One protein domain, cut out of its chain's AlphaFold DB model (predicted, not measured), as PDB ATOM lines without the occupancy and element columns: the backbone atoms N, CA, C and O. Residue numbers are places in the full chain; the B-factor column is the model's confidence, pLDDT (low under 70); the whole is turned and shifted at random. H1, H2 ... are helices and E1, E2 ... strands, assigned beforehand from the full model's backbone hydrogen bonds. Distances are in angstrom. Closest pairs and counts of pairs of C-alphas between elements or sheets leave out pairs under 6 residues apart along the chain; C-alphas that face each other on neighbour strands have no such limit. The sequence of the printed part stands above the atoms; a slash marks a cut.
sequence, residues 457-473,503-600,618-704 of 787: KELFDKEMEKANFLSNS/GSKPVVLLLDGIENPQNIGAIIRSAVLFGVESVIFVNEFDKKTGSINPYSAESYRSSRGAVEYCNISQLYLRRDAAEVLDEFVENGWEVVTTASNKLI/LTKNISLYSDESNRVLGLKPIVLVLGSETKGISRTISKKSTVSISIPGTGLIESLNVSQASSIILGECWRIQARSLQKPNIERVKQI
ATOM      1  N   LYS A 457      33.262 -35.830 -20.145       95.03
ATOM      2  CA  LYS A 457      34.299 -35.235 -20.999       95.03
ATOM      3  C   LYS A 457      34.141 -33.717 -21.157       95.03
ATOM      4  O   LYS A 457      35.096 -32.982 -20.970       95.03
ATOM      5  N   GLU A 458      32.922 -33.242 -21.419       95.51
ATOM      6  CA  GLU A 458      32.632 -31.802 -21.529       95.51
ATOM      7  C   GLU A 458      32.902 -31.078 -20.197       95.51
ATOM      8  O   GLU A 458      33.450 -29.977 -20.173       95.51
ATOM      9  N   LEU A 459      32.558 -31.719 -19.074       95.01
ATOM     10  CA  LEU A 459      32.856 -31.206 -17.735       95.01
ATOM     11  C   LEU A 459      34.367 -31.138 -17.481       95.01
ATOM     12  O   LEU A 459      34.847 -30.132 -16.961       95.01
ATOM     13  N   PHE A 460      35.099 -32.187 -17.852       95.30
ATOM     14  CA  PHE A 460      36.553 -32.248 -17.740       95.30
ATOM     15  C   PHE A 460      37.219 -31.122 -18.537       95.30
ATOM     16  O   PHE A 460      37.967 -30.334 -17.958       95.30
ATOM     17  N   ASP A 461      36.878 -30.982 -19.822       94.26
ATOM     18  CA  ASP A 461      37.436 -29.960 -20.717       94.26
ATOM     19  C   ASP A 461      37.232 -28.547 -20.142       94.26
ATOM     20  O   ASP A 461      38.164 -27.743 -20.071       94.26
ATOM     21  N   LYS A 462      36.033 -28.270 -19.620       92.51
ATOM     22  CA  LYS A 462      35.702 -26.990 -18.983       92.51
ATOM     23  C   LYS A 462      36.554 -26.696 -17.743       92.51
ATOM     24  O   LYS A 462      36.980 -25.557 -17.533       92.51
ATOM     25  N   GLU A 463      36.792 -27.695 -16.898       92.93
ATOM     26  CA  GLU A 463      37.629 -27.532 -15.703       92.93
ATOM     27  C   GLU A 463      39.117 -27.405 -16.060       92.93
ATOM     28  O   GLU A 463      39.833 -26.641 -15.407       92.93
ATOM     29  N   MET A 464      39.577 -28.057 -17.135       91.83
ATOM     30  CA  MET A 464      40.925 -27.852 -17.679       91.83
ATOM     31  C   MET A 464      41.116 -26.427 -18.194       91.83
ATOM     32  O   MET A 464      42.092 -25.768 -17.831       91.83
ATOM     33  N   GLU A 465      40.176 -25.907 -18.986       89.44
ATOM     34  CA  GLU A 465      40.203 -24.516 -19.454       89.44
ATOM     35  C   GLU A 465      40.264 -23.533 -18.280       89.44
ATOM     36  O   GLU A 465      41.074 -22.602 -18.278       89.44
ATOM     37  N   LYS A 466      39.463 -23.775 -17.238       87.64
ATOM     38  CA  LYS A 466      39.460 -22.971 -16.013       87.64
ATOM     39  C   LYS A 466      40.800 -23.037 -15.278       87.64
ATOM     40  O   LYS A 466      41.325 -21.993 -14.885       87.64
ATOM     41  N   ALA A 467      41.368 -24.229 -15.098       86.72
ATOM     42  CA  ALA A 467      42.666 -24.406 -14.451       86.72
ATOM     43  C   ALA A 467      43.785 -23.681 -15.218       86.72
ATOM     44  O   ALA A 467      44.554 -22.934 -14.610       86.72
ATOM     45  N   ASN A 468      43.808 -23.823 -16.546       85.44
ATOM     46  CA  ASN A 468      44.774 -23.175 -17.437       85.44
ATOM     47  C   ASN A 468      44.622 -21.648 -17.453       85.44
ATOM     48  O   ASN A 468      45.606 -20.905 -17.464       85.44
ATOM     49  N   PHE A 469      43.387 -21.145 -17.425       80.33
ATOM     50  CA  PHE A 469      43.132 -19.711 -17.334       80.33
ATOM     51  C   PHE A 469      43.651 -19.134 -16.012       80.33
ATOM     52  O   PHE A 469      44.298 -18.085 -15.993       80.33
ATOM     53  N   LEU A 470      43.411 -19.831 -14.898       75.06
ATOM     54  CA  LEU A 470      43.849 -19.397 -13.572       75.06
ATOM     55  C   LEU A 470      45.370 -19.491 -13.396       75.06
ATOM     56  O   LEU A 470      45.945 -18.639 -12.717       75.06
ATOM     57  N   SER A 471      46.037 -20.463 -14.028       72.99
ATOM     58  CA  SER A 471      47.502 -20.539 -14.031       72.99
ATOM     59  C   SER A 471      48.141 -19.422 -14.862       72.99
ATOM     60  O   SER A 471      49.159 -18.868 -14.447       72.99
ATOM     61  N   ASN A 472      47.528 -19.055 -15.994       58.88
ATOM     62  CA  ASN A 472      48.053 -18.058 -16.935       58.88
ATOM     63  C   ASN A 472      47.606 -16.614 -16.641       58.88
ATOM     64  O   ASN A 472      48.098 -15.674 -17.270       58.88
ATOM     65  N   SER A 473      46.677 -16.410 -15.701       56.02
ATOM     66  CA  SER A 473      46.156 -15.083 -15.371       56.02
ATOM     67  C   SER A 473      47.268 -14.150 -14.856       56.02
ATOM     68  O   SER A 473      47.980 -14.508 -13.916       56.02
ATOM     69  N   GLY A 503      42.086 -15.854  -7.487       50.95
ATOM     70  CA  GLY A 503      43.073 -16.845  -7.954       50.95
ATOM     71  C   GLY A 503      43.073 -18.152  -7.140       50.95
ATOM     72  O   GLY A 503      44.116 -18.772  -6.957       50.95
ATOM     73  N   SER A 504      41.912 -18.541  -6.613       66.17
ATOM     74  CA  SER A 504      41.609 -19.830  -6.016       66.17
ATOM     75  C   SER A 504      41.656 -20.907  -7.087       66.17
ATOM     76  O   SER A 504      41.059 -20.762  -8.154       66.17
ATOM     77  N   LYS A 505      42.369 -21.990  -6.792       80.90
ATOM     78  CA  LYS A 505      42.507 -23.136  -7.691       80.90
ATOM     79  C   LYS A 505      41.179 -23.893  -7.784       80.90
ATOM     80  O   LYS A 505      40.470 -23.980  -6.780       80.90
ATOM     81  N   PRO A 506      40.818 -24.417  -8.965       89.98
ATOM     82  CA  PRO A 506      39.537 -25.079  -9.141       89.98
ATOM     83  C   PRO A 506      39.442 -26.342  -8.277       89.98
ATOM     84  O   PRO A 506      40.435 -27.031  -8.028       89.98
ATOM     85  N   VAL A 507      38.225 -26.613  -7.811       94.14
ATOM     86  CA  VAL A 507      37.866 -27.804  -7.042       94.14
ATOM     87  C   VAL A 507      36.726 -28.494  -7.777       94.14
ATOM     88  O   VAL A 507      35.678 -27.883  -7.996       94.14
ATOM     89  N   VAL A 508      36.930 -29.759  -8.133       96.66
ATOM     90  CA  VAL A 508      35.903 -30.660  -8.668       96.66
ATOM     91  C   VAL A 508      35.485 -31.611  -7.560       96.66
ATOM     92  O   VAL A 508      36.328 -32.140  -6.839       96.66
ATOM     93  N   LEU A 509      34.181 -31.830  -7.406       97.39
ATOM     94  CA  LEU A 509      33.652 -32.739  -6.394       97.39
ATOM     95  C   LEU A 509      33.237 -34.064  -7.031       97.39
ATOM     96  O   LEU A 509      32.413 -34.062  -7.939       97.39
ATOM     97  N   LEU A 510      33.748 -35.189  -6.535       97.39
ATOM     98  CA  LEU A 510      33.330 -36.529  -6.948       97.39
ATOM     99  C   LEU A 510      32.608 -37.233  -5.795       97.39
ATOM    100  O   LEU A 510      33.140 -37.359  -4.694       97.39
ATOM    101  N   LEU A 511      31.388 -37.693  -6.053       96.23
ATOM    102  CA  LEU A 511      30.499 -38.319  -5.076       96.23
ATOM    103  C   LEU A 511      30.351 -39.812  -5.389       96.23
ATOM    104  O   LEU A 511      29.608 -40.179  -6.297       96.23
ATOM    105  N   ASP A 512      31.048 -40.667  -4.640       94.44
ATOM    106  CA  ASP A 512      31.031 -42.127  -4.801       94.44
ATOM    107  C   ASP A 512      29.955 -42.772  -3.922       94.44
ATOM    108  O   ASP A 512      30.113 -42.913  -2.707       94.44
ATOM    109  N   GLY A 513      28.853 -43.187  -4.550       90.30
ATOM    110  CA  GLY A 513      27.789 -43.933  -3.885       90.30
ATOM    111  C   GLY A 513      26.993 -43.117  -2.866       90.30
ATOM    112  O   GLY A 513      26.555 -43.665  -1.857       90.30
ATOM    113  N   ILE A 514      26.821 -41.807  -3.069       92.01
ATOM    114  CA  ILE A 514      25.956 -41.001  -2.195       92.01
ATOM    115  C   ILE A 514      24.495 -41.257  -2.570       92.01
ATOM    116  O   ILE A 514      24.014 -40.761  -3.586       92.01
ATOM    117  N   GLU A 515      23.793 -42.018  -1.729       87.04
ATOM    118  CA  GLU A 515      22.450 -42.514  -2.053       87.04
ATOM    119  C   GLU A 515      21.316 -41.568  -1.647       87.04
ATOM    120  O   GLU A 515      20.306 -41.473  -2.339       87.04
ATOM    121  N   ASN A 516      21.467 -40.841  -0.536       90.58
ATOM    122  CA  ASN A 516      20.387 -40.018  -0.002       90.58
ATOM    123  C   ASN A 516      20.261 -38.669  -0.756       90.58
ATOM    124  O   ASN A 516      21.148 -37.818  -0.617       90.58
ATOM    125  N   PRO A 517      19.132 -38.383  -1.442       92.11
ATOM    126  CA  PRO A 517      18.910 -37.112  -2.134       92.11
ATOM    127  C   PRO A 517      19.009 -35.860  -1.252       92.11
ATOM    128  O   PRO A 517      19.381 -34.791  -1.745       92.11
ATOM    129  N   GLN A 518      18.691 -35.964   0.046       93.11
ATOM    130  CA  GLN A 518      18.834 -34.854   0.990       93.11
ATOM    131  C   GLN A 518      20.305 -34.526   1.256       93.11
ATOM    132  O   GLN A 518      20.661 -33.346   1.228       93.11
ATOM    133  N   ASN A 519      21.153 -35.548   1.434       95.09
ATOM    134  CA  ASN A 519      22.603 -35.373   1.551       95.09
ATOM    135  C   ASN A 519      23.174 -34.777   0.265       95.09
ATOM    136  O   ASN A 519      23.949 -33.831   0.333       95.09
ATOM    137  N   ILE A 520      22.739 -35.263  -0.902       95.32
ATOM    138  CA  ILE A 520      23.148 -34.720  -2.206       95.32
ATOM    139  C   ILE A 520      22.837 -33.228  -2.300       95.32
ATOM    140  O   ILE A 520      23.719 -32.427  -2.605       95.32
ATOM    141  N   GLY A 521      21.597 -32.837  -1.995       96.39
ATOM    142  CA  GLY A 521      21.207 -31.433  -2.037       96.39
ATOM    143  C   GLY A 521      21.995 -30.570  -1.045       96.39
ATOM    144  O   GLY A 521      22.398 -29.462  -1.395       96.39
ATOM    145  N   ALA A 522      22.273 -31.086   0.156       97.54
ATOM    146  CA  ALA A 522      23.066 -30.390   1.168       97.54
ATOM    147  C   ALA A 522      24.533 -30.222   0.736       97.54
ATOM    148  O   ALA A 522      25.084 -29.130   0.850       97.54
ATOM    149  N   ILE A 523      25.140 -31.268   0.168       97.85
ATOM    150  CA  ILE A 523      26.502 -31.235  -0.374       97.85
ATOM    151  C   ILE A 523      26.598 -30.228  -1.521       97.85
ATOM    152  O   ILE A 523      27.459 -29.355  -1.482       97.85
ATOM    153  N   ILE A 524      25.696 -30.296  -2.509       97.32
ATOM    154  CA  ILE A 524      25.673 -29.356  -3.643       97.32
ATOM    155  C   ILE A 524      25.522 -27.916  -3.148       97.32
ATOM    156  O   ILE A 524      26.165 -27.008  -3.671       97.32
ATOM    157  N   ARG A 525      24.690 -27.690  -2.127       97.42
ATOM    158  CA  ARG A 525      24.513 -26.362  -1.535       97.42
ATOM    159  C   ARG A 525      25.813 -25.811  -0.964       97.42
ATOM    160  O   ARG A 525      26.141 -24.663  -1.256       97.42
ATOM    161  N   SER A 526      26.542 -26.610  -0.190       96.94
ATOM    162  CA  SER A 526      27.847 -26.213   0.345       96.94
ATOM    163  C   SER A 526      28.886 -26.046  -0.766       96.94
ATOM    164  O   SER A 526      29.622 -25.065  -0.772       96.94
ATOM    165  N   ALA A 527      28.900 -26.943  -1.752       96.06
ATOM    166  CA  ALA A 527      29.795 -26.890  -2.904       96.06
ATOM    167  C   ALA A 527      29.646 -25.573  -3.681       96.06
ATOM    168  O   ALA A 527      30.617 -24.833  -3.834       96.06
ATOM    169  N   VAL A 528      28.421 -25.231  -4.089       94.41
ATOM    170  CA  VAL A 528      28.134 -23.984  -4.815       94.41
ATOM    171  C   VAL A 528      28.472 -22.755  -3.973       94.41
ATOM    172  O   VAL A 528      29.022 -21.792  -4.503       94.41
ATOM    173  N   LEU A 529      28.185 -22.782  -2.666       92.88
ATOM    174  CA  LEU A 529      28.523 -21.683  -1.759       92.88
ATOM    175  C   LEU A 529      30.033 -21.396  -1.740       92.88
ATOM    176  O   LEU A 529      30.430 -20.234  -1.757       92.88
ATOM    177  N   PHE A 530      30.863 -22.442  -1.740       91.65
ATOM    178  CA  PHE A 530      32.324 -22.331  -1.737       91.65
ATOM    179  C   PHE A 530      32.947 -22.244  -3.143       91.65
ATOM    180  O   PHE A 530      34.169 -22.271  -3.272       91.65
ATOM    181  N   GLY A 531      32.134 -22.083  -4.194       89.13
ATOM    182  CA  GLY A 531      32.604 -21.830  -5.561       89.13
ATOM    183  C   GLY A 531      32.939 -23.078  -6.386       89.13
ATOM    184  O   GLY A 531      33.570 -22.956  -7.438       89.13
ATOM    185  N   VAL A 532      32.517 -24.267  -5.946       93.63
ATOM    186  CA  VAL A 532      32.595 -25.494  -6.753       93.63
ATOM    187  C   VAL A 532      31.574 -25.407  -7.885       93.63
ATOM    188  O   VAL A 532      30.370 -25.285  -7.650       93.63
ATOM    189  N   GLU A 533      32.055 -25.489  -9.123       92.44
ATOM    190  CA  GLU A 533      31.212 -25.389 -10.319       92.44
ATOM    191  C   GLU A 533      30.828 -26.748 -10.903       92.44
ATOM    192  O   GLU A 533      29.838 -26.819 -11.632       92.44
ATOM    193  N   SER A 534      31.571 -27.809 -10.580       96.00
ATOM    194  CA  SER A 534      31.453 -29.112 -11.235       96.00
ATOM    195  C   SER A 534      31.404 -30.254 -10.223       96.00
ATOM    196  O   SER A 534      32.259 -30.368  -9.341       96.00
ATOM    197  N   VAL A 535      30.379 -31.099 -10.360       97.00
ATOM    198  CA  VAL A 535      30.128 -32.266  -9.505       97.00
ATOM    199  C   VAL A 535      29.957 -33.513 -10.374       97.00
ATOM    200  O   VAL A 535      29.168 -33.525 -11.320       97.00
ATOM    201  N   ILE A 536      30.678 -34.579 -10.047       96.84
ATOM    202  CA  ILE A 536      30.633 -35.879 -10.718       96.84
ATOM    203  C   ILE A 536      29.998 -36.881  -9.757       96.84
ATOM    204  O   ILE A 536      30.508 -37.106  -8.662       96.84
ATOM    205  N   PHE A 537      28.887 -37.495 -10.145       95.09
ATOM    206  CA  PHE A 537      28.264 -38.573  -9.379       95.09
ATOM    207  C   PHE A 537      28.728 -39.914  -9.913       95.09
ATOM    208  O   PHE A 537      28.688 -40.136 -11.118       95.09
ATOM    209  N   VAL A 538      29.104 -40.822  -9.020       93.55
ATOM    210  CA  VAL A 538      29.427 -42.208  -9.355       93.55
ATOM    211  C   VAL A 538      28.429 -43.099  -8.641       93.55
ATOM    212  O   VAL A 538      28.558 -43.346  -7.443       93.55
ATOM    213  N   ASN A 539      27.420 -43.559  -9.373       83.52
ATOM    214  CA  ASN A 539      26.345 -44.377  -8.826       83.52
ATOM    215  C   ASN A 539      26.079 -45.569  -9.744       83.52
ATOM    216  O   ASN A 539      25.454 -45.446 -10.796       83.52
ATOM    217  N   GLU A 540      26.549 -46.736  -9.309       80.24
ATOM    218  CA  GLU A 540      26.207 -48.014  -9.928       80.24
ATOM    219  C   GLU A 540      24.728 -48.329  -9.702       80.24
ATOM    220  O   GLU A 540      24.178 -48.060  -8.634       80.24
ATOM    221  N   PHE A 541      24.077 -48.895 -10.720       74.85
ATOM    222  CA  PHE A 541      22.681 -49.296 -10.614       74.85
ATOM    223  C   PHE A 541      22.523 -50.371  -9.531       74.85
ATOM    224  O   PHE A 541      23.013 -51.492  -9.676       74.85
ATOM    225  N   ASP A 542      21.799 -50.044  -8.465       69.14
ATOM    226  CA  ASP A 542      21.362 -51.016  -7.469       69.14
ATOM    227  C   ASP A 542      19.893 -51.368  -7.732       69.14
ATOM    228  O   ASP A 542      19.031 -50.497  -7.847       69.14
ATOM    229  N   LYS A 543      19.584 -52.667  -7.787       64.84
ATOM    230  CA  LYS A 543      18.212 -53.170  -7.946       64.84
ATOM    231  C   LYS A 543      17.274 -52.677  -6.837       64.84
ATOM    232  O   LYS A 543      16.067 -52.633  -7.053       64.84
ATOM    233  N   LYS A 544      17.804 -52.370  -5.646       64.02
ATOM    234  CA  LYS A 544      17.021 -51.964  -4.469       64.02
ATOM    235  C   LYS A 544      16.732 -50.469  -4.426       64.02
ATOM    236  O   LYS A 544      15.610 -50.091  -4.103       64.02
ATOM    237  N   THR A 545      17.731 -49.633  -4.695       60.68
ATOM    238  CA  THR A 545      17.618 -48.169  -4.567       60.68
ATOM    239  C   THR A 545      17.423 -47.469  -5.911       60.68
ATOM    240  O   THR A 545      17.017 -46.309  -5.943       60.68
ATOM    241  N   GLY A 546      17.630 -48.183  -7.021       67.52
ATOM    242  CA  GLY A 546      17.677 -47.607  -8.357       67.52
ATOM    243  C   GLY A 546      18.923 -46.741  -8.559       67.52
ATOM    244  O   GLY A 546      19.779 -46.605  -7.687       67.52
ATOM    245  N   SER A 547      19.033 -46.125  -9.734       69.53
ATOM    246  CA  SER A 547      20.020 -45.069  -9.959       69.53
ATOM    247  C   SER A 547      19.571 -43.796  -9.244       69.53
ATOM    248  O   SER A 547      18.477 -43.285  -9.505       69.53
ATOM    249  N   ILE A 548      20.415 -43.253  -8.373       73.03
ATOM    250  CA  ILE A 548      20.091 -42.013  -7.669       73.03
ATOM    251  C   ILE A 548      20.111 -40.846  -8.653       73.03
ATOM    252  O   ILE A 548      21.109 -40.601  -9.329       73.03
ATOM    253  N   ASN A 549      19.003 -40.112  -8.709       83.62
ATOM    254  CA  ASN A 549      18.853 -38.947  -9.567       83.62
ATOM    255  C   ASN A 549      19.187 -37.658  -8.783       83.62
ATOM    256  O   ASN A 549      18.390 -37.266  -7.928       83.62
ATOM    257  N   PRO A 550      20.295 -36.951  -9.083       88.23
ATOM    258  CA  PRO A 550      20.657 -35.703  -8.403       88.23
ATOM    259  C   PRO A 550      19.680 -34.548  -8.686       88.23
ATOM    260  O   PRO A 550      19.707 -33.531  -7.994       88.23
ATOM    261  N   TYR A 551      18.798 -34.698  -9.679       91.84
ATOM    262  CA  TYR A 551      17.763 -33.729 -10.041       91.84
ATOM    263  C   TYR A 551      16.400 -34.031  -9.397       91.84
ATOM    264  O   TYR A 551      15.371 -33.567  -9.890       91.84
ATOM    265  N   SER A 552      16.355 -34.832  -8.325       91.68
ATOM    266  CA  SER A 552      15.100 -35.134  -7.629       91.68
ATOM    267  C   SER A 552      14.540 -33.914  -6.884       91.68
ATOM    268  O   SER A 552      15.271 -32.995  -6.502       91.68
ATOM    269  N   ALA A 553      13.231 -33.921  -6.612       92.92
ATOM    270  CA  ALA A 553      12.571 -32.863  -5.848       92.92
ATOM    271  C   ALA A 553      13.213 -32.671  -4.459       92.92
ATOM    272  O   ALA A 553      13.407 -31.545  -4.008       92.92
ATOM    273  N   GLU A 554      13.595 -33.762  -3.795       92.92
ATOM    274  CA  GLU A 554      14.292 -33.785  -2.505       92.92
ATOM    275  C   GLU A 554      15.638 -33.062  -2.581       92.92
ATOM    276  O   GLU A 554      15.938 -32.250  -1.699       92.92
ATOM    277  N   SER A 555      16.429 -33.329  -3.627       94.71
ATOM    278  CA  SER A 555      17.719 -32.673  -3.832       94.71
ATOM    279  C   SER A 555      17.539 -31.174  -4.040       94.71
ATOM    280  O   SER A 555      18.207 -30.401  -3.358       94.71
ATOM    281  N   TYR A 556      16.570 -30.741  -4.854       96.14
ATOM    282  CA  TYR A 556      16.247 -29.316  -5.015       96.14
ATOM    283  C   TYR A 556      15.752 -28.658  -3.723       96.14
ATOM    284  O   TYR A 556      16.105 -27.505  -3.456       96.14
ATOM    285  N   ARG A 557      14.928 -29.351  -2.920       94.19
ATOM    286  CA  ARG A 557      14.454 -28.836  -1.623       94.19
ATOM    287  C   ARG A 557      15.625 -28.625  -0.664       94.19
ATOM    288  O   ARG A 557      15.775 -27.532  -0.123       94.19
ATOM    289  N   SER A 558      16.471 -29.642  -0.494       95.48
ATOM    290  CA  SER A 558      17.636 -29.588   0.400       95.48
ATOM    291  C   SER A 558      18.674 -28.560  -0.079       95.48
ATOM    292  O   SER A 558      19.196 -27.762   0.707       95.48
ATOM    293  N   SER A 559      18.893 -28.478  -1.396       96.42
ATOM    294  CA  SER A 559      19.876 -27.573  -1.985       96.42
ATOM    295  C   SER A 559      19.425 -26.112  -2.066       96.42
ATOM    296  O   SER A 559      20.234 -25.246  -2.400       96.42
ATOM    297  N   ARG A 560      18.133 -25.827  -1.841       95.47
ATOM    298  CA  ARG A 560      17.488 -24.521  -2.095       95.47
ATOM    299  C   ARG A 560      17.773 -23.967  -3.498       95.47
ATOM    300  O   ARG A 560      18.016 -22.773  -3.653       95.47
ATOM    301  N   GLY A 561      17.788 -24.838  -4.506       93.98
ATOM    302  CA  GLY A 561      18.052 -24.449  -5.895       93.98
ATOM    303  C   GLY A 561      19.524 -24.438  -6.317       93.98
ATOM    304  O   GLY A 561      19.805 -24.265  -7.497       93.98
ATOM    305  N   ALA A 562      20.475 -24.698  -5.404       95.57
ATOM    306  CA  ALA A 562      21.905 -24.767  -5.744       95.57
ATOM    307  C   ALA A 562      22.236 -25.743  -6.900       95.57
ATOM    308  O   ALA A 562      23.177 -25.499  -7.653       95.57
ATOM    309  N   VAL A 563      21.420 -26.784  -7.115       95.74
ATOM    310  CA  VAL A 563      21.511 -27.697  -8.272       95.74
ATOM    311  C   VAL A 563      21.549 -26.950  -9.615       95.74
ATOM    312  O   VAL A 563      22.205 -27.406 -10.546       95.74
ATOM    313  N   GLU A 564      20.921 -25.777  -9.748       95.51
ATOM    314  CA  GLU A 564      20.926 -24.989 -10.993       95.51
ATOM    315  C   GLU A 564      22.250 -24.244 -11.261       95.51
ATOM    316  O   GLU A 564      22.552 -23.884 -12.406       95.51
ATOM    317  N   TYR A 565      23.086 -24.061 -10.239       93.93
ATOM    318  CA  TYR A 565      24.315 -23.261 -10.313       93.93
ATOM    319  C   TYR A 565      25.594 -24.093 -10.496       93.93
ATOM    320  O   TYR A 565      26.642 -23.509 -10.747       93.93
ATOM    321  N   CYS A 566      25.515 -25.427 -10.456       93.04
ATOM    322  CA  CYS A 566      26.633 -26.323 -10.774       93.04
ATOM    323  C   CYS A 566      26.354 -27.190 -12.015       93.04
ATOM    324  O   CYS A 566      25.198 -27.455 -12.372       93.04
ATOM    325  N   ASN A 567      27.416 -27.624 -12.689       95.02
ATOM    326  CA  ASN A 567      27.376 -28.646 -13.730       95.02
ATOM    327  C   ASN A 567      27.464 -30.008 -13.048       95.02
ATOM    328  O   ASN A 567      28.276 -30.207 -12.146       95.02
ATOM    329  N   ILE A 568      26.612 -30.933 -13.473       95.39
ATOM    330  CA  ILE A 568      26.538 -32.270 -12.898       95.39
ATOM    331  C   ILE A 568      26.755 -33.275 -14.021       95.39
ATOM    332  O   ILE A 568      26.048 -33.212 -15.030       95.39
ATOM    333  N   SER A 569      27.696 -34.195 -13.817       95.03
ATOM    334  CA  SER A 569      27.873 -35.393 -14.643       95.03
ATOM    335  C   SER A 569      27.576 -36.651 -13.828       95.03
ATOM    336  O   SER A 569      27.649 -36.635 -12.595       95.03
ATOM    337  N   GLN A 570      27.206 -37.732 -14.510       93.17
ATOM    338  CA  GLN A 570      26.905 -39.021 -13.891       93.17
ATOM    339  C   GLN A 570      27.706 -40.124 -14.578       93.17
ATOM    340  O   GLN A 570      27.660 -40.268 -15.796       93.17
ATOM    341  N   LEU A 571      28.409 -40.906 -13.768       93.26
ATOM    342  CA  LEU A 571      29.105 -42.126 -14.141       93.26
ATOM    343  C   LEU A 571      28.406 -43.307 -13.469       93.26
ATOM    344  O   LEU A 571      28.063 -43.257 -12.285       93.26
ATOM    345  N   TYR A 572      28.215 -44.381 -14.228       90.64
ATOM    346  CA  TYR A 572      27.489 -45.562 -13.762       90.64
ATOM    347  C   TYR A 572      28.404 -46.676 -13.266       90.64
ATOM    348  O   TYR A 572      27.913 -47.628 -12.674       90.64
ATOM    349  N   LEU A 573      29.715 -46.587 -13.500       91.42
ATOM    350  CA  LEU A 573      30.685 -47.597 -13.087       91.42
ATOM    351  C   LEU A 573      31.872 -46.927 -12.400       91.42
ATOM    352  O   LEU A 573      32.409 -45.927 -12.876       91.42
ATOM    353  N   ARG A 574      32.348 -47.519 -11.301       92.16
ATOM    354  CA  ARG A 574      33.535 -47.016 -10.587       92.16
ATOM    355  C   ARG A 574      34.839 -47.139 -11.369       92.16
ATOM    356  O   ARG A 574      35.795 -46.444 -11.047       92.16
ATOM    357  N   ARG A 575      34.893 -48.027 -12.368       93.43
ATOM    358  CA  ARG A 575      36.048 -48.137 -13.273       93.43
ATOM    359  C   ARG A 575      36.181 -46.871 -14.133       93.43
ATOM    360  O   ARG A 575      37.261 -46.306 -14.178       93.43
ATOM    361  N   ASP A 576      35.066 -46.373 -14.670       94.80
ATOM    362  CA  ASP A 576      35.030 -45.177 -15.516       94.80
ATOM    363  C   ASP A 576      35.412 -43.948 -14.672       94.80
ATOM    364  O   ASP A 576      36.153 -43.073 -15.104       94.80
ATOM    365  N   ALA A 577      34.978 -43.917 -13.406       94.92
ATOM    366  CA  ALA A 577      35.417 -42.898 -12.455       94.92
ATOM    367  C   ALA A 577      36.928 -42.944 -12.191       94.92
ATOM    368  O   ALA A 577      37.551 -41.898 -12.049       94.92
ATOM    369  N   ALA A 578      37.523 -44.136 -12.121       95.41
ATOM    370  CA  ALA A 578      38.962 -44.279 -11.931       95.41
ATOM    371  C   ALA A 578      39.765 -43.844 -13.167       95.41
ATOM    372  O   ALA A 578      40.812 -43.236 -12.988       95.41
ATOM    373  N   GLU A 579      39.259 -44.102 -14.377       95.80
ATOM    374  CA  GLU A 579      39.842 -43.606 -15.636       95.80
ATOM    375  C   GLU A 579      39.815 -42.072 -15.685       95.80
ATOM    376  O   GLU A 579      40.839 -41.438 -15.908       95.80
ATOM    377  N   VAL A 580      38.677 -41.459 -15.346       95.88
ATOM    378  CA  VAL A 580      38.554 -39.993 -15.271       95.88
ATOM    379  C   VAL A 580      39.513 -39.401 -14.233       95.88
ATOM    380  O   VAL A 580      40.104 -38.347 -14.455       95.88
ATOM    381  N   LEU A 581      39.693 -40.063 -13.085       96.67
ATOM    382  CA  LEU A 581      40.658 -39.625 -12.075       96.67
ATOM    383  C   LEU A 581      42.107 -39.729 -12.566       96.67
ATOM    384  O   LEU A 581      42.896 -38.846 -12.236       96.67
ATOM    385  N   ASP A 582      42.451 -40.750 -13.358       96.05
ATOM    386  CA  ASP A 582      43.770 -40.844 -13.997       96.05
ATOM    387  C   ASP A 582      44.006 -39.650 -14.930       96.05
ATOM    388  O   ASP A 582      45.036 -38.987 -14.811       96.05
ATOM    389  N   GLU A 583      43.023 -39.293 -15.762       95.17
ATOM    390  CA  GLU A 583      43.112 -38.123 -16.649       95.17
ATOM    391  C   GLU A 583      43.334 -36.817 -15.865       95.17
ATOM    392  O   GLU A 583      44.149 -35.975 -16.252       95.17
ATOM    393  N   PHE A 584      42.657 -36.636 -14.725       95.39
ATOM    394  CA  PHE A 584      42.892 -35.481 -13.852       95.39
ATOM    395  C   PHE A 584      44.330 -35.460 -13.307       95.39
ATOM    396  O   PHE A 584      44.994 -34.418 -13.353       95.39
ATOM    397  N   VAL A 585      44.827 -36.596 -12.811       94.17
ATOM    398  CA  VAL A 585      46.187 -36.717 -12.256       94.17
ATOM    399  C   VAL A 585      47.250 -36.448 -13.324       94.17
ATOM    400  O   VAL A 585      48.201 -35.710 -13.059       94.17
ATOM    401  N   GLU A 586      47.075 -36.976 -14.537       93.67
ATOM    402  CA  GLU A 586      47.961 -36.729 -15.683       93.67
ATOM    403  C   GLU A 586      48.054 -35.236 -16.034       93.67
ATOM    404  O   GLU A 586      49.122 -34.746 -16.405       93.67
ATOM    405  N   ASN A 587      46.971 -34.484 -15.820       92.36
ATOM    406  CA  ASN A 587      46.908 -33.036 -16.026       92.36
ATOM    407  C   ASN A 587      47.300 -32.215 -14.780       92.36
ATOM    408  O   ASN A 587      47.037 -31.013 -14.697       92.36
ATOM    409  N   GLY A 588      47.954 -32.840 -13.797       90.45
ATOM    410  CA  GLY A 588      48.541 -32.157 -12.644       90.45
ATOM    411  C   GLY A 588      47.560 -31.816 -11.521       90.45
ATOM    412  O   GLY A 588      47.904 -31.015 -10.643       90.45
ATOM    413  N   TRP A 589      46.367 -32.412 -11.525       94.02
ATOM    414  CA  TRP A 589      45.420 -32.297 -10.421       94.02
ATOM    415  C   TRP A 589      45.771 -33.238  -9.279       94.02
ATOM    416  O   TRP A 589      46.438 -34.258  -9.448       94.02
ATOM    417  N   GLU A 590      45.298 -32.884  -8.091       93.12
ATOM    418  CA  GLU A 590      45.468 -33.690  -6.894       93.12
ATOM    419  C   GLU A 590      44.144 -34.352  -6.512       93.12
ATOM    420  O   GLU A 590      43.132 -33.684  -6.297       93.12
ATOM    421  N   VAL A 591      44.137 -35.682  -6.441       95.65
ATOM    422  CA  VAL A 591      42.965 -36.452  -6.014       95.65
ATOM    423  C   VAL A 591      43.025 -36.618  -4.503       95.65
ATOM    424  O   VAL A 591      43.939 -37.262  -3.978       95.65
ATOM    425  N   VAL A 592      42.051 -36.034  -3.811       95.14
ATOM    426  CA  VAL A 592      41.972 -35.992  -2.351       95.14
ATOM    427  C   VAL A 592      40.743 -36.770  -1.905       95.14
ATOM    428  O   VAL A 592      39.617 -36.372  -2.185       95.14
ATOM    429  N   THR A 593      40.942 -37.880  -1.201       95.19
ATOM    430  CA  THR A 593      39.850 -38.670  -0.612       95.19
ATOM    431  C   THR A 593      39.585 -38.267   0.831       95.19
ATOM    432  O   THR A 593      40.459 -37.720   1.497       95.19
ATOM    433  N   THR A 594      38.398 -38.568   1.349       92.99
ATOM    434  CA  THR A 594      38.099 -38.429   2.780       92.99
ATOM    435  C   THR A 594      38.207 -39.763   3.515       92.99
ATOM    436  O   THR A 594      37.836 -40.813   2.992       92.99
ATOM    437  N   ALA A 595      38.722 -39.727   4.744       84.81
ATOM    438  CA  ALA A 595      38.803 -40.881   5.634       84.81
ATOM    439  C   ALA A 595      38.175 -40.577   6.997       84.81
ATOM    440  O   ALA A 595      38.159 -39.437   7.463       84.81
ATOM    441  N   SER A 596      37.685 -41.629   7.655       78.75
ATOM    442  CA  SER A 596      37.314 -41.570   9.071       78.75
ATOM    443  C   SER A 596      38.566 -41.355   9.925       78.75
ATOM    444  O   SER A 596      39.654 -41.849   9.603       78.75
ATOM    445  N   ASN A 597      38.406 -40.611  11.020       66.36
ATOM    446  CA  ASN A 597      39.446 -40.423  12.019       66.36
ATOM    447  C   ASN A 597      39.546 -41.686  12.889       66.36
ATOM    448  O   ASN A 597      39.167 -41.683  14.056       66.36
ATOM    449  N   LYS A 598      40.010 -42.797  12.307       59.04
ATOM    450  CA  LYS A 598      40.449 -43.933  13.115       59.04
ATOM    451  C   LYS A 598      41.761 -43.522  13.757       59.04
ATOM    452  O   LYS A 598      42.773 -43.437  13.062       59.04
ATOM    453  N   LEU A 599      41.717 -43.248  15.060       47.34
ATOM    454  CA  LEU A 599      42.912 -43.280  15.889       47.34
ATOM    455  C   LEU A 599      43.568 -44.629  15.600       47.34
ATOM    456  O   LEU A 599      42.964 -45.680  15.825       47.34
ATOM    457  N   ILE A 600      44.737 -44.596  14.969       42.68
ATOM    458  CA  ILE A 600      45.581 -45.776  14.912       42.68
ATOM    459  C   ILE A 600      45.933 -46.002  16.374       42.68
ATOM    460  O   ILE A 600      46.611 -45.180  16.985       42.68
ATOM    461  N   LEU A 618      47.833 -47.586   1.309       56.19
ATOM    462  CA  LEU A 618      48.944 -47.035   0.516       56.19
ATOM    463  C   LEU A 618      48.907 -45.497   0.504       56.19
ATOM    464  O   LEU A 618      49.918 -44.851   0.255       56.19
ATOM    465  N   THR A 619      47.740 -44.924   0.782       69.07
ATOM    466  CA  THR A 619      47.465 -43.497   0.754       69.07
ATOM    467  C   THR A 619      47.744 -42.883   2.121       69.07
ATOM    468  O   THR A 619      47.189 -43.320   3.135       69.07
ATOM    469  N   LYS A 620      48.604 -41.861   2.142       82.76
ATOM    470  CA  LYS A 620      48.941 -41.083   3.339       82.76
ATOM    471  C   LYS A 620      47.668 -40.431   3.888       82.76
ATOM    472  O   LYS A 620      47.012 -39.674   3.172       82.76
ATOM    473  N   ASN A 621      47.320 -40.737   5.138       86.59
ATOM    474  CA  ASN A 621      46.222 -40.079   5.844       86.59
ATOM    475  C   ASN A 621      46.751 -38.816   6.535       86.59
ATOM    476  O   ASN A 621      47.775 -38.865   7.215       86.59
ATOM    477  N   ILE A 622      46.089 -37.686   6.319       90.28
ATOM    478  CA  ILE A 622      46.510 -36.365   6.772       90.28
ATOM    479  C   ILE A 622      45.332 -35.720   7.503       90.28
ATOM    480  O   ILE A 622      44.238 -35.614   6.959       90.28
ATOM    481  N   SER A 623      45.549 -35.246   8.729       90.35
ATOM    482  CA  SER A 623      44.518 -34.484   9.438       90.35
ATOM    483  C   SER A 623      44.263 -33.155   8.731       90.35
ATOM    484  O   SER A 623      45.208 -32.430   8.395       90.35
ATOM    485  N   LEU A 624      42.992 -32.792   8.576       87.91
ATOM    486  CA  LEU A 624      42.575 -31.438   8.234       87.91
ATOM    487  C   LEU A 624      43.208 -30.456   9.234       87.91
ATOM    488  O   LEU A 624      43.424 -30.803  10.397       87.91
ATOM    489  N   TYR A 625      43.533 -29.254   8.758       89.25
ATOM    490  CA  TYR A 625      44.243 -28.184   9.479       89.25
ATOM    491  C   TYR A 625      45.746 -28.397   9.704       89.25
ATOM    492  O   TYR A 625      46.424 -27.468  10.142       89.25
ATOM    493  N   SER A 626      46.306 -29.558   9.354       87.53
ATOM    494  CA  SER A 626      47.763 -29.736   9.335       87.53
ATOM    495  C   SER A 626      48.424 -28.893   8.237       87.53
ATOM    496  O   SER A 626      47.814 -28.610   7.201       87.53
ATOM    497  N   ASP A 627      49.704 -28.549   8.409       85.31
ATOM    498  CA  ASP A 627      50.496 -27.854   7.381       85.31
ATOM    499  C   ASP A 627      50.517 -28.601   6.045       85.31
ATOM    500  O   ASP A 627      50.494 -27.992   4.977       85.31
ATOM    501  N   GLU A 628      50.516 -29.929   6.106       86.14
ATOM    502  CA  GLU A 628      50.471 -30.770   4.922       86.14
ATOM    503  C   GLU A 628      49.110 -30.675   4.218       86.14
ATOM    504  O   GLU A 628      49.067 -30.473   3.005       86.14
ATOM    505  N   SER A 629      47.997 -30.702   4.963       88.99
ATOM    506  CA  SER A 629      46.669 -30.461   4.379       88.99
ATOM    507  C   SER A 629      46.568 -29.066   3.754       88.99
ATOM    508  O   SER A 629      46.008 -28.922   2.673       88.99
ATOM    509  N   ASN A 630      47.193 -28.046   4.361       86.44
ATOM    510  CA  ASN A 630      47.227 -26.688   3.813       86.44
ATOM    511  C   ASN A 630      47.938 -26.627   2.453       86.44
ATOM    512  O   ASN A 630      47.527 -25.875   1.567       86.44
ATOM    513  N   ARG A 631      49.004 -27.418   2.279       86.03
ATOM    514  CA  ARG A 631      49.727 -27.527   1.005       86.03
ATOM    515  C   ARG A 631      48.866 -28.210  -0.048       86.03
ATOM    516  O   ARG A 631      48.652 -27.631  -1.107       86.03
ATOM    517  N   VAL A 632      48.329 -29.384   0.268       88.19
ATOM    518  CA  VAL A 632      47.483 -30.165  -0.647       88.19
ATOM    519  C   VAL A 632      46.271 -29.345  -1.093       88.19
ATOM    520  O   VAL A 632      46.038 -29.170  -2.285       88.19
ATOM    521  N   LEU A 633      45.550 -28.741  -0.142       88.09
ATOM    522  CA  LEU A 633      44.308 -28.014  -0.412       88.09
ATOM    523  C   LEU A 633      44.501 -26.646  -1.100       88.09
ATOM    524  O   LEU A 633      43.556 -26.092  -1.669       88.09
ATOM    525  N   GLY A 634      45.710 -26.080  -1.040       79.88
ATOM    526  CA  GLY A 634      46.011 -24.732  -1.535       79.88
ATOM    527  C   GLY A 634      46.881 -24.665  -2.792       79.88
ATOM    528  O   GLY A 634      46.829 -23.662  -3.507       79.88
ATOM    529  N   LEU A 635      47.705 -25.682  -3.074       80.35
ATOM    530  CA  LEU A 635      48.778 -25.589  -4.074       80.35
ATOM    531  C   LEU A 635      48.426 -26.133  -5.452       80.35
ATOM    532  O   LEU A 635      49.091 -25.746  -6.414       80.35
ATOM    533  N   LYS A 636      47.422 -26.990  -5.596       85.51
ATOM    534  CA  LYS A 636      47.036 -27.579  -6.886       85.51
ATOM    535  C   LYS A 636      45.523 -27.518  -7.084       85.51
ATOM    536  O   LYS A 636      44.801 -27.265  -6.121       85.51
ATOM    537  N   PRO A 637      45.038 -27.622  -8.332       92.11
ATOM    538  CA  PRO A 637      43.631 -27.911  -8.560       92.11
ATOM    539  C   PRO A 637      43.311 -29.311  -8.017       92.11
ATOM    540  O   PRO A 637      44.163 -30.202  -8.062       92.11
ATOM    541  N   ILE A 638      42.124 -29.489  -7.441       94.09
ATOM    542  CA  ILE A 638      41.807 -30.675  -6.629       94.09
ATOM    543  C   ILE A 638      40.546 -31.357  -7.125       94.09
ATOM    544  O   ILE A 638      39.534 -30.699  -7.370       94.09
ATOM    545  N   VAL A 639      40.586 -32.686  -7.177       96.97
ATOM    546  CA  VAL A 639      39.383 -33.516  -7.204       96.97
ATOM    547  C   VAL A 639      39.136 -34.032  -5.789       96.97
ATOM    548  O   VAL A 639      39.857 -34.901  -5.300       96.97
ATOM    549  N   LEU A 640      38.132 -33.475  -5.112       97.02
ATOM    550  CA  LEU A 640      37.725 -33.903  -3.776       97.02
ATOM    551  C   LEU A 640      36.729 -35.056  -3.903       97.02
ATOM    552  O   LEU A 640      35.642 -34.888  -4.451       97.02
ATOM    553  N   VAL A 641      37.087 -36.219  -3.369       97.22
ATOM    554  CA  VAL A 641      36.279 -37.437  -3.412       97.22
ATOM    555  C   VAL A 641      35.607 -37.671  -2.065       97.22
ATOM    556  O   VAL A 641      36.272 -37.769  -1.031       97.22
ATOM    557  N   LEU A 642      34.287 -37.833  -2.091       95.80
ATOM    558  CA  LEU A 642      33.458 -38.156  -0.934       95.80
ATOM    559  C   LEU A 642      32.765 -39.499  -1.153       95.80
ATOM    560  O   LEU A 642      32.226 -39.749  -2.229       95.80
ATOM    561  N   GLY A 643      32.767 -40.346  -0.128       92.81
ATOM    562  CA  GLY A 643      32.163 -41.676  -0.183       92.81
ATOM    563  C   GLY A 643      30.824 -41.779   0.538       92.81
ATOM    564  O   GLY A 643      30.449 -40.912   1.329       92.81
ATOM    565  N   SER A 644      30.127 -42.884   0.286       88.98
ATOM    566  CA  SER A 644      28.899 -43.273   0.985       88.98
ATOM    567  C   SER A 644      29.081 -43.344   2.509       88.98
ATOM    568  O   SER A 644      30.152 -43.700   2.997       88.98
ATOM    569  N   GLU A 645      28.016 -43.080   3.271       84.25
ATOM    570  CA  GLU A 645      28.053 -43.162   4.742       84.25
ATOM    571  C   GLU A 645      28.333 -44.585   5.255       84.25
ATOM    572  O   GLU A 645      28.905 -44.750   6.326       84.25
ATOM    573  N   THR A 646      27.945 -45.619   4.499       83.01
ATOM    574  CA  THR A 646      28.044 -47.023   4.929       83.01
ATOM    575  C   THR A 646      29.303 -47.718   4.421       83.01
ATOM    576  O   THR A 646      29.996 -48.379   5.191       83.01
ATOM    577  N   LYS A 647      29.609 -47.602   3.123       84.88
ATOM    578  CA  LYS A 647      30.750 -48.290   2.491       84.88
ATOM    579  C   LYS A 647      31.997 -47.408   2.427       84.88
ATOM    580  O   LYS A 647      33.077 -47.924   2.141       84.88
ATOM    581  N   GLY A 648      31.864 -46.103   2.667       88.22
ATOM    582  CA  GLY A 648      32.917 -45.129   2.414       88.22
ATOM    583  C   GLY A 648      33.197 -44.982   0.919       88.22
ATOM    584  O   GLY A 648      32.299 -45.128   0.084       88.22
ATOM    585  N   ILE A 649      34.453 -44.678   0.600       91.83
ATOM    586  CA  ILE A 649      34.964 -44.574  -0.769       91.83
ATOM    587  C   ILE A 649      35.357 -45.969  -1.252       91.83
ATOM    588  O   ILE A 649      36.008 -46.741  -0.544       91.83
ATOM    589  N   SER A 650      34.973 -46.302  -2.477       90.66
ATOM    590  CA  SER A 650      35.292 -47.582  -3.087       90.66
ATOM    591  C   SER A 650      36.794 -47.786  -3.253       90.66
ATOM    592  O   SER A 650      37.562 -46.861  -3.520       90.66
ATOM    593  N   ARG A 651      37.232 -49.046  -3.154       90.29
ATOM    594  CA  ARG A 651      38.652 -49.406  -3.285       90.29
ATOM    595  C   ARG A 651      39.247 -48.979  -4.626       90.29
ATOM    596  O   ARG A 651      40.413 -48.607  -4.671       90.29
ATOM    597  N   THR A 652      38.468 -49.051  -5.705       91.32
ATOM    598  CA  THR A 652      38.905 -48.662  -7.053       91.32
ATOM    599  C   THR A 652      39.287 -47.186  -7.100       91.32
ATOM    600  O   THR A 652      40.365 -46.860  -7.583       91.32
ATOM    601  N   ILE A 653      38.452 -46.320  -6.522       92.67
ATOM    602  CA  ILE A 653      38.678 -44.873  -6.471       92.67
ATOM    603  C   ILE A 653      39.745 -44.517  -5.430       92.67
ATOM    604  O   ILE A 653      40.641 -43.727  -5.706       92.67
ATOM    605  N   SER A 654      39.722 -45.154  -4.257       91.55
ATOM    606  CA  SER A 654      40.719 -44.926  -3.202       91.55
ATOM    607  C   SER A 654      42.147 -45.251  -3.653       91.55
ATOM    608  O   SER A 654      43.070 -44.559  -3.250       91.55
ATOM    609  N   LYS A 655      42.355 -46.238  -4.536       91.01
ATOM    610  CA  LYS A 655      43.682 -46.533  -5.112       91.01
ATOM    611  C   LYS A 655      44.245 -45.409  -5.985       91.01
ATOM    612  O   LYS A 655      45.451 -45.384  -6.203       91.01
ATOM    613  N   LYS A 656      43.386 -44.535  -6.514       91.97
ATOM    614  CA  LYS A 656      43.775 -43.379  -7.331       91.97
ATOM    615  C   LYS A 656      44.057 -42.140  -6.491       91.97
ATOM    616  O   LYS A 656      44.477 -41.126  -7.037       91.97
ATOM    617  N   SER A 657      43.801 -42.191  -5.182       89.07
ATOM    618  CA  SER A 657      43.979 -41.016  -4.348       89.07
ATOM    619  C   SER A 657      45.445 -40.758  -4.044       89.07
ATOM    620  O   SER A 657      46.232 -41.656  -3.752       89.07
ATOM    621  N   THR A 658      45.809 -39.487  -4.130       88.92
ATOM    622  CA  THR A 658      47.141 -38.988  -3.781       88.92
ATOM    623  C   THR A 658      47.275 -38.891  -2.266       88.92
ATOM    624  O   THR A 658      48.297 -39.250  -1.685       88.92
ATOM    625  N   VAL A 659      46.209 -38.411  -1.624       91.88
ATOM    626  CA  VAL A 659      46.129 -38.137  -0.192       91.88
ATOM    627  C   VAL A 659      44.729 -38.473   0.298       91.88
ATOM    628  O   VAL A 659      43.743 -38.254  -0.409       91.88
ATOM    629  N   SER A 660      44.641 -38.950   1.537       92.86
ATOM    630  CA  SER A 660      43.382 -39.011   2.264       92.86
ATOM    631  C   SER A 660      43.371 -37.994   3.400       92.86
ATOM    632  O   SER A 660      44.347 -37.895   4.135       92.86
ATOM    633  N   ILE A 661      42.275 -37.257   3.558       92.74
ATOM    634  CA  ILE A 661      42.097 -36.265   4.621       92.74
ATOM    635  C   ILE A 661      41.097 -36.772   5.659       92.74
ATOM    636  O   ILE A 661      40.005 -37.218   5.300       92.74
ATOM    637  N   SER A 662      41.444 -36.666   6.942       92.74
ATOM    638  CA  SER A 662      40.525 -36.890   8.063       92.74
ATOM    639  C   SER A 662      40.161 -35.571   8.741       92.74
ATOM    640  O   SER A 662      40.977 -34.659   8.837       92.74
ATOM    641  N   ILE A 663      38.923 -35.440   9.217       92.42
ATOM    642  CA  ILE A 663      38.534 -34.305  10.063       92.42
ATOM    643  C   ILE A 663      38.934 -34.658  11.503       92.42
ATOM    644  O   ILE A 663      38.457 -35.682  12.003       92.42
ATOM    645  N   PRO A 664      39.790 -33.865  12.173       90.05
ATOM    646  CA  PRO A 664      40.153 -34.135  13.556       90.05
ATOM    647  C   PRO A 664      38.941 -33.958  14.477       90.05
ATOM    648  O   PRO A 664      38.065 -33.127  14.236       90.05
ATOM    649  N   GLY A 665      38.901 -34.737  15.553       85.87
ATOM    650  CA  GLY A 665      37.837 -34.698  16.552       85.87
ATOM    651  C   GLY A 665      38.240 -35.442  17.822       85.87
ATOM    652  O   GLY A 665      39.363 -35.925  17.926       85.87
ATOM    653  N   THR A 666      37.315 -35.563  18.775       87.10
ATOM    654  CA  THR A 666      37.569 -36.192  20.088       87.10
ATOM    655  C   THR A 666      37.759 -37.711  20.033       87.10
ATOM    656  O   THR A 666      38.185 -38.301  21.018       87.10
ATOM    657  N   GLY A 667      37.404 -38.357  18.916       82.97
ATOM    658  CA  GLY A 667      37.436 -39.817  18.762       82.97
ATOM    659  C   GLY A 667      36.239 -40.556  19.375       82.97
ATOM    660  O   GLY A 667      36.138 -41.766  19.214       82.97
ATOM    661  N   LEU A 668      35.301 -39.852  20.026       84.34
ATOM    662  CA  LEU A 668      34.098 -40.455  20.628       84.34
ATOM    663  C   LEU A 668      33.082 -40.972  19.596       84.34
ATOM    664  O   LEU A 668      32.236 -41.802  19.917       84.34
ATOM    665  N   ILE A 669      33.148 -40.459  18.368       83.32
ATOM    666  CA  ILE A 669      32.335 -40.886  17.228       83.32
ATOM    667  C   ILE A 669      33.254 -41.183  16.042       83.32
ATOM    668  O   ILE A 669      34.248 -40.487  15.839       83.32
ATOM    669  N   GLU A 670      32.916 -42.199  15.248       79.89
ATOM    670  CA  GLU A 670      33.777 -42.658  14.147       79.89
ATOM    671  C   GLU A 670      33.880 -41.637  13.000       79.89
ATOM    672  O   GLU A 670      34.942 -41.463  12.394       79.89
ATOM    673  N   SER A 671      32.773 -40.968  12.663       85.83
ATOM    674  CA  SER A 671      32.708 -40.019  11.547       85.83
ATOM    675  C   SER A 671      31.501 -39.086  11.635       85.83
ATOM    676  O   SER A 671      30.487 -39.412  12.248       85.83
ATOM    677  N   LEU A 672      31.592 -37.939  10.958       90.91
ATOM    678  CA  LEU A 672      30.471 -37.021  10.743       90.91
ATOM    679  C   LEU A 672      29.573 -37.488   9.587       90.91
ATOM    680  O   LEU A 672      30.000 -38.267   8.734       90.91
ATOM    681  N   ASN A 673      28.353 -36.946   9.509       93.48
ATOM    682  CA  ASN A 673      27.516 -37.087   8.315       93.48
ATOM    683  C   ASN A 673      28.271 -36.562   7.080       93.48
ATOM    684  O   ASN A 673      28.951 -35.533   7.152       93.48
ATOM    685  N   VAL A 674      28.116 -37.225   5.930       94.63
ATOM    686  CA  VAL A 674      28.871 -36.874   4.716       94.63
ATOM    687  C   VAL A 674      28.667 -35.416   4.295       94.63
ATOM    688  O   VAL A 674      29.628 -34.750   3.915       94.63
ATOM    689  N   SER A 675      27.460 -34.861   4.431       95.53
ATOM    690  CA  SER A 675      27.176 -33.460   4.089       95.53
ATOM    691  C   SER A 675      27.842 -32.459   5.040       95.53
ATOM    692  O   SER A 675      28.310 -31.402   4.605       95.53
ATOM    693  N   GLN A 676      27.963 -32.810   6.322       96.16
ATOM    694  CA  GLN A 676      28.683 -32.013   7.316       96.16
ATOM    695  C   GLN A 676      30.187 -32.052   7.042       96.16
ATOM    696  O   GLN A 676      30.814 -30.998   6.939       96.16
ATOM    697  N   ALA A 677      30.743 -33.250   6.832       95.13
ATOM    698  CA  ALA A 677      32.152 -33.428   6.495       95.13
ATOM    699  C   ALA A 677      32.532 -32.655   5.222       95.13
ATOM    700  O   ALA A 677      33.524 -31.927   5.203       95.13
ATOM    701  N   SER A 678      31.683 -32.732   4.193       96.22
ATOM    702  CA  SER A 678      31.839 -31.972   2.946       96.22
ATOM    703  C   SER A 678      31.910 -30.470   3.202       96.22
ATOM    704  O   SER A 678      32.777 -29.788   2.667       96.22
ATOM    705  N   SER A 679      31.009 -29.949   4.038       96.71
ATOM    706  CA  SER A 679      30.927 -28.516   4.339       96.71
ATOM    707  C   SER A 679      32.172 -28.009   5.068       96.71
ATOM    708  O   SER A 679      32.660 -26.928   4.751       96.71
ATOM    709  N   ILE A 680      32.706 -28.801   6.004       96.05
ATOM    710  CA  ILE A 680      33.929 -28.475   6.750       96.05
ATOM    711  C   ILE A 680      35.138 -28.436   5.809       96.05
ATOM    712  O   ILE A 680      35.873 -27.451   5.794       96.05
ATOM    713  N   ILE A 681      35.322 -29.477   4.991       94.79
ATOM    714  CA  ILE A 681      36.474 -29.579   4.085       94.79
ATOM    715  C   ILE A 681      36.415 -28.496   3.008       94.79
ATOM    716  O   ILE A 681      37.409 -27.821   2.772       94.79
ATOM    717  N   LEU A 682      35.254 -28.274   2.384       94.11
ATOM    718  CA  LEU A 682      35.100 -27.234   1.363       94.11
ATOM    719  C   LEU A 682      35.295 -25.824   1.932       94.11
ATOM    720  O   LEU A 682      35.935 -24.993   1.290       94.11
ATOM    721  N   GLY A 683      34.795 -25.566   3.145       92.25
ATOM    722  CA  GLY A 683      35.045 -24.306   3.842       92.25
ATOM    723  C   GLY A 683      36.531 -24.085   4.115       92.25
ATOM    724  O   GLY A 683      37.031 -22.971   3.952       92.25
ATOM    725  N   GLU A 684      37.256 -25.153   4.447       91.08
ATOM    726  CA  GLU A 684      38.699 -25.107   4.654       91.08
ATOM    727  C   GLU A 684      39.478 -24.898   3.347       91.08
ATOM    728  O   GLU A 684      40.354 -24.030   3.297       91.08
ATOM    729  N   CYS A 685      39.112 -25.593   2.264       90.39
ATOM    730  CA  CYS A 685      39.653 -25.342   0.924       90.39
ATOM    731  C   CYS A 685      39.500 -23.865   0.546       90.39
ATOM    732  O   CYS A 685      40.475 -23.202   0.190       90.39
ATOM    733  N   TRP A 686      38.287 -23.324   0.691       87.41
ATOM    734  CA  TRP A 686      37.993 -21.927   0.387       87.41
ATOM    735  C   TRP A 686      38.829 -20.964   1.245       87.41
ATOM    736  O   TRP A 686      39.431 -20.020   0.724       87.41
ATOM    737  N   ARG A 687      38.960 -21.239   2.552       85.81
ATOM    738  CA  ARG A 687      39.786 -20.451   3.484       85.81
ATOM    739  C   ARG A 687      41.266 -20.441   3.085       85.81
ATOM    740  O   ARG A 687      41.919 -19.398   3.165       85.81
ATOM    741  N   ILE A 688      41.824 -21.589   2.701       83.37
ATOM    742  CA  ILE A 688      43.238 -21.727   2.317       83.37
ATOM    743  C   ILE A 688      43.503 -21.036   0.979       83.37
ATOM    744  O   ILE A 688      44.465 -20.277   0.852       83.37
ATOM    745  N   GLN A 689      42.628 -21.237  -0.002       78.39
ATOM    746  CA  GLN A 689      42.763 -20.622  -1.318       78.39
ATOM    747  C   GLN A 689      42.633 -19.094  -1.252       78.39
ATOM    748  O   GLN A 689      43.382 -18.388  -1.926       78.39
ATOM    749  N   ALA A 690      41.785 -18.565  -0.362       69.94
ATOM    750  CA  ALA A 690      41.727 -17.134  -0.075       69.94
ATOM    751  C   ALA A 690      43.034 -16.601   0.547       69.94
ATOM    752  O   ALA A 690      43.484 -15.510   0.193       69.94
ATOM    753  N   ARG A 691      43.697 -17.373   1.428       58.63
ATOM    754  CA  ARG A 691      45.032 -17.013   1.946       58.63
ATOM    755  C   ARG A 691      46.094 -17.019   0.855       58.63
ATOM    756  O   ARG A 691      46.962 -16.157   0.886       58.63
ATOM    757  N   SER A 692      46.012 -17.916  -0.128       53.30
ATOM    758  CA  SER A 692      46.953 -17.927  -1.258       53.30
ATOM    759  C   SER A 692      46.933 -16.623  -2.073       53.30
ATOM    760  O   SER A 692      47.898 -16.343  -2.783       53.30
ATOM    761  N   LEU A 693      45.878 -15.806  -1.957       49.21
ATOM    762  CA  LEU A 693      45.796 -14.480  -2.581       49.21
ATOM    763  C   LEU A 693      46.477 -13.376  -1.776       49.21
ATOM    764  O   LEU A 693      46.857 -12.349  -2.335       49.21
ATOM    765  N   GLN A 694      46.674 -13.587  -0.477       47.02
ATOM    766  CA  GLN A 694      47.466 -12.711   0.371       47.02
ATOM    767  C   GLN A 694      48.847 -13.349   0.530       47.02
ATOM    768  O   GLN A 694      49.058 -14.144   1.444       47.02
ATOM    769  N   LYS A 695      49.807 -13.022  -0.356       47.94
ATOM    770  CA  LYS A 695      51.212 -13.412  -0.131       47.94
ATOM    771  C   LYS A 695      51.572 -13.034   1.316       47.94
ATOM    772  O   LYS A 695      51.372 -11.872   1.682       47.94
ATOM    773  N   PRO A 696      52.064 -13.969   2.149       47.55
ATOM    774  CA  PRO A 696      52.455 -13.634   3.506       47.55
ATOM    775  C   PRO A 696      53.503 -12.525   3.428       47.55
ATOM    776  O   PRO A 696      54.534 -12.687   2.777       47.55
ATOM    777  N   ASN A 697      53.222 -11.375   4.044       56.03
ATOM    778  CA  ASN A 697      54.199 -10.299   4.127       56.03
ATOM    779  C   ASN A 697      55.383 -10.832   4.953       56.03
ATOM    780  O   ASN A 697      55.254 -11.032   6.160       56.03
ATOM    781  N   ILE A 698      56.504 -11.118   4.281       64.71
ATOM    782  CA  ILE A 698      57.688 -11.763   4.866       64.71
ATOM    783  C   ILE A 698      58.196 -10.961   6.067       64.71
ATOM    784  O   ILE A 698      58.582 -11.557   7.071       64.71
ATOM    785  N   GLU A 699      58.140  -9.629   6.008       61.54
ATOM    786  CA  GLU A 699      58.514  -8.760   7.127       61.54
ATOM    787  C   GLU A 699      57.555  -8.927   8.300       61.54
ATOM    788  O   GLU A 699      57.996  -9.111   9.430       61.54
ATOM    789  N   ARG A 700      56.244  -8.976   8.039       59.81
ATOM    790  CA  ARG A 700      55.234  -9.208   9.082       59.81
ATOM    791  C   ARG A 700      55.371 -10.595   9.712       59.81
ATOM    792  O   ARG A 700      55.243 -10.719  10.924       59.81
ATOM    793  N   VAL A 701      55.672 -11.632   8.926       59.96
ATOM    794  CA  VAL A 701      55.933 -12.990   9.441       59.96
ATOM    795  C   VAL A 701      57.216 -13.023  10.274       59.96
ATOM    796  O   VAL A 701      57.217 -13.631  11.341       59.96
ATOM    797  N   LYS A 702      58.288 -12.346   9.837       70.59
ATOM    798  CA  LYS A 702      59.525 -12.199  10.621       70.59
ATOM    799  C   LYS A 702      59.278 -11.441  11.926       70.59
ATOM    800  O   LYS A 702      59.749 -11.894  12.958       70.59
ATOM    801  N   GLN A 703      58.494 -10.362  11.910       65.84
ATOM    802  CA  GLN A 703      58.113  -9.601  13.106       65.84
ATOM    803  C   GLN A 703      57.256 -10.429  14.073       65.84
ATOM    804  O   GLN A 703      57.488 -10.393  15.274       65.84
ATOM    805  N   ILE A 704      56.286 -11.200  13.569       61.23
ATOM    806  CA  ILE A 704      55.442 -12.089  14.385       61.23
ATOM    807  C   ILE A 704      56.277 -13.217  15.008       61.23
ATOM    808  O   ILE A 704      56.136 -13.489  16.196       61.23
TER     809      ILE A 704
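What this domain is: This is residues 457 to 473, 503 to 600 and 618 to 704 of the 787 residues of the protein "SpoU_methylase domain-containing protein" of Dictyostelium discoideum (UniProt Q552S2). A strongly twisted sheet of seven parallel strands forms the core, with H2, H8 and H6 over one face and H1 and H5 over the other, in three layers. H3 and H4 pack on H2, H7 packs on H5, and residues 694 to 704, of which 698 to 704 belong to H9, stick out as a tail. The printed part has 202 residues, with nine named helices and seven named strands in the order H1 E1 H2 E2 H3 H4 E3 H5 E4 E5 H6 E6 H7 E7 H8 H9; the sheet's order is E3 E2 E1 E6 E4 E7 E5, and the class is mixed, helices and strands. The whole is compact, with a radius of gyration of the C-alphas of 16.9 A and spans of 62 by 43 by 34 A; the body without the tail spans 44 by 41 by 32 A.

How they stand to each other: The parallel sheet runs from edge strand E3, residues 567 to 571, through E2, residues 534 to 538, E1, residues 507 to 512, E6, residues 638 to 643, E4, residues 590 to 595, and E7, residues 659 to 662, to edge strand E5, residues 620 to 623. Pairs within hydrogen-bond range include N 535 and O 567, 2.9 A, between E3 and E2; and, each at 2.8 A, N 511 and O 536 between E2 and E1, N 510 and O 640 between E1 and E6, N 641 and O 592 between E6 and E4, N 661 and O 593 between E4 and E7, and N 622 and O 660 between E7 and E5. H2, residues 517 to 529, is the hub, touching three helices; its height over the sheet is 10.2 A, and it runs along the strands, at 7 degrees to E1 on the local plane. H8, residues 674 to 692, is on the same face and touches H2 with residues 674 to 682 alone, at a shallow tilt of 10 degrees, the same way; the closest C-alphas, of Ile 523 and Ser 675, are 5.0 A apart. H6, residues 627 to 635, is on the sheet and touches residues 685 to 692 of H8, about perpendicular at 76 degrees, closest at the C-alphas of Gly 634 and Gln 689, 5.2 A. H3, residues 553 to 559, touches H2 at a tilt of 37 degrees, only just steep, closest at the C-alphas of Gly 521 and Ser 559, 4.1 A. H4, residues 562 to 565, touches H2, closest at the C-alphas of Arg 525 and Ala 562, 5.2 A. H1, residues 457 to 472, is on the opposite face from H2, slantwise to the strands, at 39 degrees to E2 on the local plane. H5, residues 574 to 586, is on the same face as H1, and the two are near each other. H7, residues 651 to 654, only grazes the sheet and touches H5, closest at the C-alphas of Ala 578 and Ile 653, 5.5 A. H9, residues 698 to 704, stands free. E1, H2, E2 and E2, H3 H4, E3 are strand-helix-strand units, parallel neighbours with helices between; E5, H6, E6 and E6, H7, E7 are split ones, with other strands between; the four crossovers are right-handed. Every O i to N i+4 pair is within hydrogen-bond range in H1, H2, H3, H5, H6, H8 and H9; H4 and H7 are too short for one.

Where its parts are: H1 begins at C-alpha 457, (34.299, -35.235, -20.999), and is 22.4 A long. H8, the longest helix, measures 26.9 A; H5 18.4 A; H2 18.2 A. E1 and E6 each measure 16.0 A, and E4 15.9 A. H9 ends at C-alpha 704, (55.442, -12.089, 14.385).

The domain as a whole: The C-alphas of Lys 543 and Gln 703, the two farthest apart, are 62.7 A apart. Residues 474 to 502 and 601 to 617 are not printed; the C-alpha gaps are 8.2 A and 14.8 A. The links E2 to H3 and E7 to H8 are long. Mean pLDDT of the printed part is 86.3; 30 residues are under 70, among them 542 to 547 and 690 to 701.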